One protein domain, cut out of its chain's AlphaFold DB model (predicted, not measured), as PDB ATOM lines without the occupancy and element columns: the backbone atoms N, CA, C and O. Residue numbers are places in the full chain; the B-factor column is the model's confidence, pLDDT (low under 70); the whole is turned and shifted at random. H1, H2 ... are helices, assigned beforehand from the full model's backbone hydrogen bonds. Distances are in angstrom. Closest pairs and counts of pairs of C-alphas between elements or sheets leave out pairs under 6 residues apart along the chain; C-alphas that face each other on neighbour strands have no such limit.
ATOM      1  N   GLY A 132      97.876 -12.010  41.321       88.94
ATOM      2  CA  GLY A 132      97.724 -12.676  40.029       88.94
ATOM      3  C   GLY A 132      96.483 -13.578  39.953       88.94
ATOM      4  O   GLY A 132      95.856 -13.892  40.966       88.94
ATOM      5  N   ASN A 133      96.138 -14.052  38.754       88.50
ATOM      6  CA  ASN A 133      94.996 -14.950  38.570       88.50
ATOM      7  C   ASN A 133      95.399 -16.431  38.632       88.50
ATOM      8  O   ASN A 133      96.503 -16.827  38.254       88.50
ATOM      9  N   ILE A 134      94.460 -17.285  39.057       86.12
ATOM     10  CA  ILE A 134      94.663 -18.741  39.188       86.12
ATOM     11  C   ILE A 134      94.918 -19.443  37.846       86.12
ATOM     12  O   ILE A 134      95.565 -20.489  37.790       86.12
ATOM     13  N   ASP A 135      94.438 -18.855  36.753       87.12
ATOM     14  CA  ASP A 135      94.681 -19.312  35.384       87.12
ATOM     15  C   ASP A 135      96.037 -18.841  34.829       87.12
ATOM     16  O   ASP A 135      96.330 -19.075  33.657       87.12
ATOM     17  N   ARG A 136      96.882 -18.240  35.686       89.31
ATOM     18  CA  ARG A 136      98.206 -17.682  35.370       89.31
ATOM     19  C   ARG A 136      98.153 -16.446  34.470       89.31
ATOM     20  O   ARG A 136      99.169 -16.073  33.890       89.31
ATOM     21  N   THR A 137      96.983 -15.822  34.342       88.50
ATOM     22  CA  THR A 137      96.825 -14.515  33.696       88.50
ATOM     23  C   THR A 137      96.934 -13.376  34.715       88.50
ATOM     24  O   THR A 137      97.065 -13.601  35.920       88.50
ATOM     25  N   GLY A 138      96.875 -12.134  34.232       89.06
ATOM     26  CA  GLY A 138      97.055 -10.950  35.067       89.06
ATOM     27  C   GLY A 138      98.525 -10.673  35.373       89.06
ATOM     28  O   GLY A 138      99.426 -11.326  34.841       89.06
ATOM     29  N   THR A 139      98.755  -9.668  36.211       91.25
ATOM     30  CA  THR A 139     100.093  -9.186  36.545       91.25
ATOM     31  C   THR A 139     100.206  -8.850  38.029       91.25
ATOM     32  O   THR A 139      99.232  -8.473  38.680       91.25
ATOM     33  N   ILE A 140     101.414  -8.975  38.575       90.81
ATOM     34  CA  ILE A 140     101.742  -8.570  39.944       90.81
ATOM     35  C   ILE A 140     102.557  -7.287  39.896       90.81
ATOM     36  O   ILE A 140     103.552  -7.197  39.181       90.81
ATOM     37  N   LYS A 141     102.202  -6.303  40.721       89.56
ATOM     38  CA  LYS A 141     102.980  -5.065  40.830       89.56
ATOM     39  C   LYS A 141     104.322  -5.316  41.512       89.56
ATOM     40  O   LYS A 141     104.387  -5.898  42.593       89.56
ATOM     41  N   ARG A 142     105.391  -4.758  40.946       86.75
ATOM     42  CA  ARG A 142     106.751  -4.814  41.499       86.75
ATOM     43  C   ARG A 142     106.821  -4.336  42.951       86.75
ATOM     44  O   ARG A 142     107.514  -4.948  43.758       86.75
ATOM     45  N   SER A 143     106.082  -3.279  43.292       85.75
ATOM     46  CA  SER A 143     106.020  -2.755  44.662       85.75
ATOM     47  C   SER A 143     105.499  -3.793  45.657       85.75
ATOM     48  O   SER A 143     106.077  -3.933  46.724       85.75
ATOM     49  N   VAL A 144     104.488  -4.586  45.281       86.69
ATOM     50  CA  VAL A 144     103.915  -5.639  46.140       86.69
ATOM     51  C   VAL A 144     104.962  -6.703  46.461       86.69
ATOM     52  O   VAL A 144     105.088  -7.118  47.609       86.69
ATOM     53  N   ILE A 145     105.763  -7.110  45.474       84.81
ATOM     54  CA  ILE A 145     106.827  -8.096  45.691       84.81
ATOM     55  C   ILE A 145     107.894  -7.535  46.643       84.81
ATOM     56  O   ILE A 145     108.321  -8.227  47.566       84.81
ATOM     57  N   ILE A 146     108.304  -6.278  46.441       83.44
ATOM     58  CA  ILE A 146     109.277  -5.596  47.306       83.44
ATOM     59  C   ILE A 146     108.753  -5.510  48.743       83.44
ATOM     60  O   ILE A 146     109.476  -5.868  49.674       83.44
ATOM     61  N   ASP A 147     107.504  -5.082  48.917       84.00
ATOM     62  CA  ASP A 147     106.873  -4.924  50.227       84.00
ATOM     63  C   ASP A 147     106.761  -6.270  50.945       84.00
ATOM     64  O   ASP A 147     107.140  -6.386  52.108       84.00
ATOM     65  N   ILE A 148     106.339  -7.330  50.253       82.06
ATOM     66  CA  ILE A 148     106.251  -8.674  50.835       82.06
ATOM     67  C   ILE A 148     107.628  -9.171  51.279       82.06
ATOM     68  O   ILE A 148     107.773  -9.672  52.394       82.06
ATOM     69  N   ILE A 149     108.656  -9.026  50.444       78.31
ATOM     70  CA  ILE A 149     110.003  -9.515  50.763       78.31
ATOM     71  C   ILE A 149     110.608  -8.745  51.944       78.31
ATOM     72  O   ILE A 149     111.150  -9.368  52.860       78.31
ATOM     73  N   LYS A 150     110.467  -7.414  51.961       79.12
ATOM     74  CA  LYS A 150     111.028  -6.556  53.016       79.12
ATOM     75  C   LYS A 150     110.241  -6.641  54.323       79.12
ATOM     76  O   LYS A 150     110.840  -6.765  55.384       79.12
ATOM     77  N   VAL A 151     108.914  -6.553  54.258       77.88
ATOM     78  CA  VAL A 151     108.049  -6.433  55.443       77.88
ATOM     79  C   VAL A 151     107.654  -7.799  55.981       77.88
ATOM     80  O   VAL A 151     107.670  -8.013  57.186       77.88
ATOM     81  N   THR A 152     107.293  -8.739  55.105       72.50
ATOM     82  CA  THR A 152     106.704 -10.014  55.544       72.50
ATOM     83  C   THR A 152     107.750 -11.087  55.816       72.50
ATOM     84  O   THR A 152     107.544 -11.944  56.673       72.50
ATOM     85  N   PHE A 153     108.855 -11.078  55.071       72.31
ATOM     86  CA  PHE A 153     109.937 -12.049  55.243       72.31
ATOM     87  C   PHE A 153     111.166 -11.466  55.949       72.31
ATOM     88  O   PHE A 153     112.112 -12.212  56.190       72.31
ATOM     89  N   GLU A 154     111.138 -10.168  56.287       73.75
ATOM     90  CA  GLU A 154     112.220  -9.435  56.964       73.75
ATOM     91  C   GLU A 154     113.598  -9.666  56.318       73.75
ATOM     92  O   GLU A 154     114.639  -9.651  56.978       73.75
ATOM     93  N   LEU A 155     113.619  -9.905  55.003       69.56
ATOM     94  CA  LEU A 155     114.857 -10.186  54.294       69.56
ATOM     95  C   LEU A 155     115.604  -8.875  54.061       69.56
ATOM     96  O   LEU A 155     115.102  -7.943  53.438       69.56
ATOM     97  N   THR A 156     116.834  -8.813  54.570       61.22
ATOM     98  CA  THR A 156     117.681  -7.613  54.534       61.22
ATOM     99  C   THR A 156     118.446  -7.443  53.219       61.22
ATOM    100  O   THR A 156     119.273  -6.537  53.120       61.22
ATOM    101  N   PHE A 157     118.247  -8.323  52.231       67.94
ATOM    102  CA  PHE A 157     118.917  -8.196  50.939       67.94
ATOM    103  C   PHE A 157     118.232  -7.134  50.073       67.94
ATOM    104  O   PHE A 157     117.018  -6.931  50.139       67.94
ATOM    105  N   ASP A 158     119.021  -6.447  49.248       69.75
ATOM    106  CA  ASP A 158     118.518  -5.398  48.367       69.75
ATOM    107  C   ASP A 158     117.756  -6.007  47.176       69.75
ATOM    108  O   ASP A 158     118.314  -6.322  46.121       69.75
ATOM    109  N   ILE A 159     116.455  -6.218  47.380       71.88
ATOM    110  CA  ILE A 159     115.534  -6.743  46.367       71.88
ATOM    111  C   ILE A 159     115.408  -5.819  45.145       71.88
ATOM    112  O   ILE A 159     115.118  -6.289  44.043       71.88
ATOM    113  N   GLU A 160     115.650  -4.515  45.299       72.75
ATOM    114  CA  GLU A 160     115.550  -3.558  44.194       72.75
ATOM    115  C   GLU A 160     116.736  -3.685  43.241       72.75
ATOM    116  O   GLU A 160     116.540  -3.740  42.021       72.75
ATOM    117  N   ASP A 161     117.943  -3.810  43.793       73.38
ATOM    118  CA  ASP A 161     119.149  -4.124  43.026       73.38
ATOM    119  C   ASP A 161     119.048  -5.523  42.388       73.38
ATOM    120  O   ASP A 161     119.401  -5.713  41.223       73.38
ATOM    121  N   PHE A 162     118.461  -6.498  43.096       73.00
ATOM    122  CA  PHE A 162     118.219  -7.843  42.559       73.00
ATOM    123  C   PHE A 162     117.298  -7.843  41.334       73.00
ATOM    124  O   PHE A 162     117.659  -8.396  40.297       73.00
ATOM    125  N   MET A 163     116.126  -7.209  41.421       72.50
ATOM    126  CA  MET A 163     115.193  -7.158  40.291       72.50
ATOM    127  C   MET A 163     115.780  -6.415  39.091       72.50
ATOM    128  O   MET A 163     115.550  -6.808  37.951       72.50
ATOM    129  N   SER A 164     116.575  -5.374  39.346       73.25
ATOM    130  CA  SER A 164     117.252  -4.616  38.290       73.25
ATOM    131  C   SER A 164     118.321  -5.455  37.576       73.25
ATOM    132  O   SER A 164     118.487  -5.336  36.365       73.25
ATOM    133  N   LYS A 165     119.003  -6.358  38.295       71.31
ATOM    134  CA  LYS A 165     119.986  -7.298  37.725       71.31
ATOM    135  C   LYS A 165     119.372  -8.405  36.871       71.31
ATOM    136  O   LYS A 165     120.066  -8.925  36.007       71.31
ATOM    137  N   GLN A 166     118.108  -8.762  37.100       67.50
ATOM    138  CA  GLN A 166     117.411  -9.793  36.319       67.50
ATOM    139  C   GLN A 166     116.744  -9.252  35.046       67.50
ATOM    140  O   GLN A 166     115.938  -9.947  34.440       67.50
ATOM    141  N   GLU A 167     117.044  -8.007  34.656       65.75
ATOM    142  CA  GLU A 167     116.452  -7.317  33.497       65.75
ATOM    143  C   GLU A 167     114.912  -7.220  33.533       65.75
ATOM    144  O   GLU A 167     114.278  -6.830  32.549       65.75
ATOM    145  N   VAL A 168     114.294  -7.482  34.692       67.00
ATOM    146  CA  VAL A 168     112.858  -7.291  34.917       67.00
ATOM    147  C   VAL A 168     112.605  -5.800  35.140       67.00
ATOM    148  O   VAL A 168     112.515  -5.295  36.262       67.00
ATOM    149  N   ASN A 169     112.547  -5.060  34.035       62.59
ATOM    150  CA  ASN A 169     112.345  -3.608  34.032       62.59
ATOM    151  C   ASN A 169     110.867  -3.205  34.080       62.59
ATOM    152  O   ASN A 169     110.556  -2.022  34.223       62.59
ATOM    153  N   SER A 170     109.954  -4.170  33.962       71.88
ATOM    154  CA  SER A 170     108.526  -3.896  34.039       71.88
ATOM    155  C   SER A 170     108.113  -3.531  35.471       71.88
ATOM    156  O   SER A 170     108.618  -4.077  36.456       71.88
ATOM    157  N   GLN A 171     107.182  -2.580  35.593       81.69
ATOM    158  CA  GLN A 171     106.528  -2.267  36.871       81.69
ATOM    159  C   GLN A 171     105.560  -3.375  37.306       81.69
ATOM    160  O   GLN A 171     105.165  -3.424  38.471       81.69
ATOM    161  N   GLU A 172     105.204  -4.261  36.380       88.88
ATOM    162  CA  GLU A 172     104.265  -5.356  36.559       88.88
ATOM    163  C   GLU A 172     104.853  -6.644  35.981       88.88
ATOM    164  O   GLU A 172     105.434  -6.611  34.901       88.88
ATOM    165  N   LEU A 173     104.723  -7.757  36.698       88.94
ATOM    166  CA  LEU A 173     105.272  -9.048  36.303       88.94
ATOM    167  C   LEU A 173     104.148 -10.003  35.928       88.94
ATOM    168  O   LEU A 173     103.213 -10.190  36.714       88.94
ATOM    169  N   ASP A 174     104.264 -10.641  34.768       90.56
ATOM    170  CA  ASP A 174     103.421 -11.783  34.426       90.56
ATOM    171  C   ASP A 174     103.872 -13.066  35.156       90.56
ATOM    172  O   ASP A 174     104.881 -13.099  35.868       90.56
ATOM    173  N   PHE A 175     103.110 -14.153  35.006       90.88
ATOM    174  CA  PHE A 175     103.417 -15.416  35.679       90.88
ATOM    175  C   PHE A 175     104.787 -16.006  35.292       90.88
ATOM    176  O   PHE A 175     105.449 -16.621  36.131       90.88
ATOM    177  N   ASN A 176     105.233 -15.838  34.047       89.44
ATOM    178  CA  ASN A 176     106.491 -16.416  33.572       89.44
ATOM    179  C   ASN A 176     107.694 -15.608  34.067       89.44
ATOM    180  O   ASN A 176     108.694 -16.189  34.497       89.44
ATOM    181  N   GLU A 177     107.590 -14.280  34.040       88.44
ATOM    182  CA  GLU A 177     108.574 -13.366  34.623       88.44
ATOM    183  C   GLU A 177     108.697 -13.608  36.128       88.44
ATOM    184  O   GLU A 177     109.805 -13.726  36.656       88.44
ATOM    185  N   PHE A 178     107.560 -13.789  36.804       88.31
ATOM    186  CA  PHE A 178     107.507 -14.188  38.203       88.31
ATOM    187  C   PHE A 178     108.231 -15.520  38.451       88.31
ATOM    188  O   PHE A 178     109.134 -15.577  39.285       88.31
ATOM    189  N   CYS A 179     107.909 -16.588  37.713       87.56
ATOM    190  CA  CYS A 179     108.598 -17.874  37.868       87.56
ATOM    191  C   CYS A 179     110.112 -17.731  37.677       87.56
ATOM    192  O   CYS A 179     110.885 -18.212  38.502       87.56
ATOM    193  N   THR A 180     110.530 -17.010  36.634       85.19
ATOM    194  CA  THR A 180     111.945 -16.796  36.301       85.19
ATOM    195  C   THR A 180     112.687 -16.090  37.435       85.19
ATOM    196  O   THR A 180     113.751 -16.553  37.855       85.19
ATOM    197  N   LEU A 181     112.087 -15.033  37.990       82.81
ATOM    198  CA  LEU A 181     112.650 -14.250  39.089       82.81
ATOM    199  C   LEU A 181     112.960 -15.117  40.322       82.81
ATOM    200  O   LEU A 181     114.004 -14.958  40.956       82.81
ATOM    201  N   PHE A 182     112.068 -16.052  40.654       81.12
ATOM    202  CA  PHE A 182     112.184 -16.895  41.847       81.12
ATOM    203  C   PHE A 182     112.842 -18.264  41.580       81.12
ATOM    204  O   PHE A 182     113.251 -18.936  42.530       81.12
ATOM    205  N   ASP A 183     112.981 -18.694  40.323       79.44
ATOM    206  CA  ASP A 183     113.715 -19.909  39.935       79.44
ATOM    207  C   ASP A 183     115.233 -19.710  39.983       79.44
ATOM    208  O   ASP A 183     115.970 -20.609  40.403       79.44
ATOM    209  N   GLN A 184     115.704 -18.529  39.583       69.56
ATOM    210  CA  GLN A 184     117.131 -18.213  39.480       69.56
ATOM    211  C   GLN A 184     117.832 -18.101  40.840       69.56
ATOM    212  O   GLN A 184     119.059 -18.183  40.900       69.56
ATOM    213  N   ASN A 185     117.082 -17.963  41.939       64.75
ATOM    214  CA  ASN A 185     117.646 -17.761  43.272       64.75
ATOM    215  C   ASN A 185     117.177 -18.851  44.247       64.75
ATOM    216  O   ASN A 185     116.186 -18.717  44.958       64.75
ATOM    217  N   MET A 186     117.875 -19.987  44.231       59.06
ATOM    218  CA  MET A 186     117.309 -21.279  44.622       59.06
ATOM    219  C   MET A 186     117.003 -21.494  46.108       59.06
ATOM    220  O   MET A 186     116.265 -22.430  46.375       59.06
ATOM    221  N   GLN A 187     117.532 -20.761  47.091       63.50
ATOM    222  CA  GLN A 187     117.253 -21.086  48.510       63.50
ATOM    223  C   GLN A 187     116.299 -20.103  49.192       63.50
ATOM    224  O   GLN A 187     115.290 -20.529  49.750       63.50
ATOM    225  N   GLU A 188     116.553 -18.802  49.096       69.00
ATOM    226  CA  GLU A 188     115.735 -17.781  49.769       69.00
ATOM    227  C   GLU A 188     114.357 -17.628  49.109       69.00
ATOM    228  O   GLU A 188     113.334 -17.614  49.796       69.00
ATOM    229  N   SER A 189     114.310 -17.658  47.774       73.19
ATOM    230  CA  SER A 189     113.063 -17.641  46.998       73.19
ATOM    231  C   SER A 189     112.148 -18.810  47.338       73.19
ATOM    232  O   SER A 189     110.936 -18.635  47.417       73.19
ATOM    233  N   ARG A 190     112.704 -20.005  47.586       76.25
ATOM    234  CA  ARG A 190     111.897 -21.189  47.927       76.25
ATOM    235  C   ARG A 190     111.131 -20.994  49.229       76.25
ATOM    236  O   ARG A 190     109.960 -21.363  49.293       76.25
ATOM    237  N   ASN A 191     111.749 -20.372  50.231       79.62
ATOM    238  CA  ASN A 191     111.088 -20.092  51.506       79.62
ATOM    239  C   ASN A 191     109.966 -19.060  51.341       79.62
ATOM    240  O   ASN A 191     108.889 -19.228  51.915       79.62
ATOM    241  N   ILE A 192     110.189 -18.037  50.508       81.88
ATOM    242  CA  ILE A 192     109.187 -17.010  50.192       81.88
ATOM    243  C   ILE A 192     107.977 -17.629  49.484       81.88
ATOM    244  O   ILE A 192     106.844 -17.466  49.939       81.88
ATOM    245  N   ILE A 193     108.215 -18.392  48.414       85.06
ATOM    246  CA  ILE A 193     107.166 -19.046  47.619       85.06
ATOM    247  C   ILE A 193     106.380 -20.048  48.467       85.06
ATOM    248  O   ILE A 193     105.149 -20.018  48.473       85.06
ATOM    249  N   SER A 194     107.072 -20.864  49.265       85.06
ATOM    250  CA  SER A 194     106.428 -21.816  50.177       85.06
ATOM    251  C   SER A 194     105.573 -21.101  51.228       85.06
ATOM    252  O   SER A 194     104.446 -21.512  51.507       85.06
ATOM    253  N   GLY A 195     106.087 -20.010  51.805       82.88
ATOM    254  CA  GLY A 195     105.372 -19.208  52.799       82.88
ATOM    255  C   GLY A 195     104.121 -18.539  52.228       82.88
ATOM    256  O   GLY A 195     103.065 -18.566  52.858       82.88
ATOM    257  N   LEU A 196     104.212 -17.989  51.017       83.81
ATOM    258  CA  LEU A 196     103.078 -17.377  50.321       83.81
ATOM    259  C   LEU A 196     102.029 -18.415  49.915       83.81
ATOM    260  O   LEU A 196     100.849 -18.216  50.197       83.81
ATOM    261  N   SER A 197     102.451 -19.549  49.348       85.31
ATOM    262  CA  SER A 197     101.548 -20.658  49.011       85.31
ATOM    263  C   SER A 197     100.799 -21.167  50.245       85.31
ATOM    264  O   SER A 197      99.591 -21.408  50.194       85.31
ATOM    265  N   ARG A 198     101.492 -21.287  51.383       84.56
ATOM    266  CA  ARG A 198     100.875 -21.696  52.645       84.56
ATOM    267  C   ARG A 198      99.815 -20.700  53.112       84.56
ATOM    268  O   ARG A 198      98.707 -21.128  53.419       84.56
ATOM    269  N   ARG A 199     100.125 -19.400  53.120       82.31
ATOM    270  CA  ARG A 199      99.162 -18.354  53.507       82.31
ATOM    271  C   ARG A 199      97.928 -18.345  52.610       82.31
ATOM    272  O   ARG A 199      96.817 -18.235  53.115       82.31
ATOM    273  N   TYR A 200      98.112 -18.518  51.302       81.19
ATOM    274  CA  TYR A 200      96.992 -18.635  50.372       81.19
ATOM    275  C   TYR A 200      96.091 -19.828  50.714       81.19
ATOM    276  O   TYR A 200      94.877 -19.673  50.827       81.19
ATOM    277  N   LYS A 201      96.676 -21.007  50.958       80.69
ATOM    278  CA  LYS A 201      95.927 -22.211  51.353       80.69
ATOM    279  C   LYS A 201      95.203 -22.048  52.689       80.69
ATOM    280  O   LYS A 201      94.071 -22.500  52.817       80.69
ATOM    281  N   GLU A 202      95.843 -21.424  53.675       80.31
ATOM    282  CA  GLU A 202      95.231 -21.121  54.976       80.31
ATOM    283  C   GLU A 202      94.029 -20.180  54.799       80.31
ATOM    284  O   GLU A 202      92.929 -20.524  55.223       80.31
ATOM    285  N   SER A 203      94.189 -19.092  54.039       78.56
ATOM    286  CA  SER A 203      93.099 -18.162  53.713       78.56
ATOM    287  C   SER A 203      91.920 -18.844  53.002       78.56
ATOM    288  O   SER A 203      90.766 -18.621  53.367       78.56
ATOM    289  N   GLN A 204      92.183 -19.724  52.028       77.12
ATOM    290  CA  GLN A 204      91.125 -20.490  51.354       77.12
ATOM    291  C   GLN A 204      90.374 -21.416  52.321       77.12
ATOM    292  O   GLN A 204      89.146 -21.494  52.266       77.12
ATOM    293  N   ASN A 205      91.086 -22.084  53.230       74.12
ATOM    294  CA  ASN A 205      90.465 -22.963  54.222       74.12
ATOM    295  C   ASN A 205      89.579 -22.188  55.207       74.12
ATOM    296  O   ASN A 205      88.496 -22.669  55.545       74.12
ATOM    297  N   ASP A 206      90.007 -21.003  55.644       74.38
ATOM    298  CA  ASP A 206      89.228 -20.153  56.551       74.38
ATOM    299  C   ASP A 206      87.930 -19.682  55.881       74.38
ATOM    300  O   ASP A 206      86.847 -19.783  56.462       74.38
ATOM    301  N   ILE A 207      88.008 -19.257  54.615       70.44
ATOM    302  CA  ILE A 207      86.830 -18.890  53.816       70.44
ATOM    303  C   ILE A 207      85.891 -20.093  53.654       70.44
ATOM    304  O   ILE A 207      84.679 -19.964  53.831       70.44
ATOM    305  N   GLU A 208      86.425 -21.281  53.359       72.31
ATOM    306  CA  GLU A 208      85.616 -22.497  53.269       72.31
ATOM    307  C   GLU A 208      84.905 -22.842  54.583       72.31
ATOM    308  O   GLU A 208      83.759 -23.303  54.554       72.31
ATOM    309  N   GLN A 209      85.566 -22.663  55.729       71.62
ATOM    310  CA  GLN A 209      84.952 -22.895  57.038       71.62
ATOM    311  C   GLN A 209      83.826 -21.896  57.297       71.62
ATOM    312  O   GLN A 209      82.723 -22.324  57.635       71.62
ATOM    313  N   LEU A 210      84.051 -20.607  57.032       69.12
ATOM    314  CA  LEU A 210      83.024 -19.569  57.171       69.12
ATOM    315  C   LEU A 210      81.796 -19.846  56.294       69.12
ATOM    316  O   LEU A 210      80.665 -19.663  56.740       69.12
ATOM    317  N   ILE A 211      81.992 -20.342  55.069       69.06
ATOM    318  CA  ILE A 211      80.886 -20.730  54.179       69.06
ATOM    319  C   ILE A 211      80.157 -21.976  54.705       69.06
ATOM    320  O   ILE A 211      78.931 -22.055  54.661       69.06
ATOM    321  N   LYS A 212      80.883 -22.976  55.217       74.56
ATOM    322  CA  LYS A 212      80.262 -24.175  55.808       74.56
ATOM    323  C   LYS A 212      79.452 -23.822  57.057       74.56
ATOM    324  O   LYS A 212      78.362 -24.364  57.242       74.56
ATOM    325  N   GLU A 213      79.954 -22.911  57.886       70.19
ATOM    326  CA  GLU A 213      79.259 -22.401  59.068       70.19
ATOM    327  C   GLU A 213      78.032 -21.569  58.696       70.19
ATOM    328  O   GLU A 213      76.957 -21.805  59.250       70.19
ATOM    329  N   SER A 214      78.141 -20.667  57.716       64.31
ATOM    330  CA  SER A 214      76.995 -19.885  57.249       64.31
ATOM    331  C   SER A 214      75.908 -20.792  56.668       64.31
ATOM    332  O   SER A 214      74.761 -20.702  57.093       64.31
ATOM    333  N   ASN A 215      76.258 -21.751  55.807       66.75
ATOM    334  CA  ASN A 215      75.307 -22.716  55.245       66.75
ATOM    335  C   ASN A 215      74.651 -23.604  56.314       66.75
ATOM    336  O   ASN A 215      73.484 -23.984  56.180       66.75
ATOM    337  N   LYS A 216      75.377 -23.942  57.385       67.19
ATOM    338  CA  LYS A 216      74.814 -24.670  58.526       67.19
ATOM    339  C   LYS A 216      73.809 -23.805  59.288       67.19
ATOM    340  O   LYS A 216      72.727 -24.304  59.586       67.19
ATOM    341  N   ASN A 217      74.143 -22.538  59.535       59.91
ATOM    342  CA  ASN A 217      73.275 -21.585  60.225       59.91
ATOM    343  C   ASN A 217      72.002 -21.289  59.415       59.91
ATOM    344  O   ASN A 217      70.904 -21.386  59.958       59.91
ATOM    345  N   TYR A 218      72.123 -21.085  58.099       56.06
ATOM    346  CA  TYR A 218      70.970 -20.941  57.203       56.06
ATOM    347  C   TYR A 218      70.050 -22.167  57.248       56.06
ATOM    348  O   TYR A 218      68.839 -22.015  57.358       56.06
ATOM    349  N   LYS A 219      70.593 -23.393  57.238       55.38
ATOM    350  CA  LYS A 219      69.772 -24.612  57.368       55.38
ATOM    351  C   LYS A 219      69.108 -24.751  58.741       55.38
ATOM    352  O   LYS A 219      68.021 -25.317  58.817       55.38
ATOM    353  N   THR A 220      69.727 -24.289  59.826       55.97
ATOM    354  CA  THR A 220      69.092 -24.312  61.156       55.97
ATOM    355  C   THR A 220      68.009 -23.252  61.309       55.97
ATOM    356  O   THR A 220      66.974 -23.549  61.899       55.97
ATOM    357  N   ASP A 221      68.198 -22.065  60.735       51.28
ATOM    358  CA  ASP A 221      67.210 -20.986  60.793       51.28
ATOM    359  C   ASP A 221      65.998 -21.296  59.901       51.28
ATOM    360  O   ASP A 221      64.862 -21.120  60.336       51.28
ATOM    361  N   PHE A 222      66.219 -21.894  58.723       48.56
ATOM    362  CA  PHE A 222      65.146 -22.321  57.811       48.56
ATOM    363  C   PHE A 222      64.314 -23.495  58.358       48.56
ATOM    364  O   PHE A 222      63.120 -23.591  58.101       48.56
ATOM    365  N   ASN A 223      64.922 -24.393  59.144       51.72
ATOM    366  CA  ASN A 223      64.193 -25.483  59.808       51.72
ATOM    367  C   ASN A 223      63.421 -25.020  61.059       51.72
ATOM    368  O   ASN A 223      62.563 -25.757  61.542       51.72
TER     369      ASN A 223
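Overview. This is residues 132 to 223 of the 255 residues of an uncharacterized protein of Pseudocohnilembus persalinus (UniProt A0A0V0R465). One long helix, H4, sticks out with residues 197 to 223 from a small body with H1, H2 and H3. The printed part has 92 residues with four named helices, H1 to H4 in order: all helix. It is only just loose, close to extended: radius of gyration of the C-alphas 18.1 A, spans 63 by 27 by 20 A.

Along the chain. Find H4, residues 188 to 223, running 53.1 A from C-alpha 188 (115.735, -17.781, 49.769) to C-alpha 223 (64.193, -25.483, 59.808). Earlier come H1, residues 142 to 152; H2, residues 159 to 165; and H3, residues 175 to 183.

Arrangement. H4 touches H3 with residues 189 to 193 alone, at a steep tilt of 52 degrees; the closest C-alphas, Phe 182 and Ser 189, are 5.3 A apart. H1 and H2, a hairpin, only just touch, with 3 pairs of C-alphas within 8 A, Ile 146 and Ile 159 closest. Every helix's O i to N i+4 pairs are within hydrogen-bond range.

Size, cuts and confidence. The printed part has no cut; pLDDT is under 70 in 25 residues.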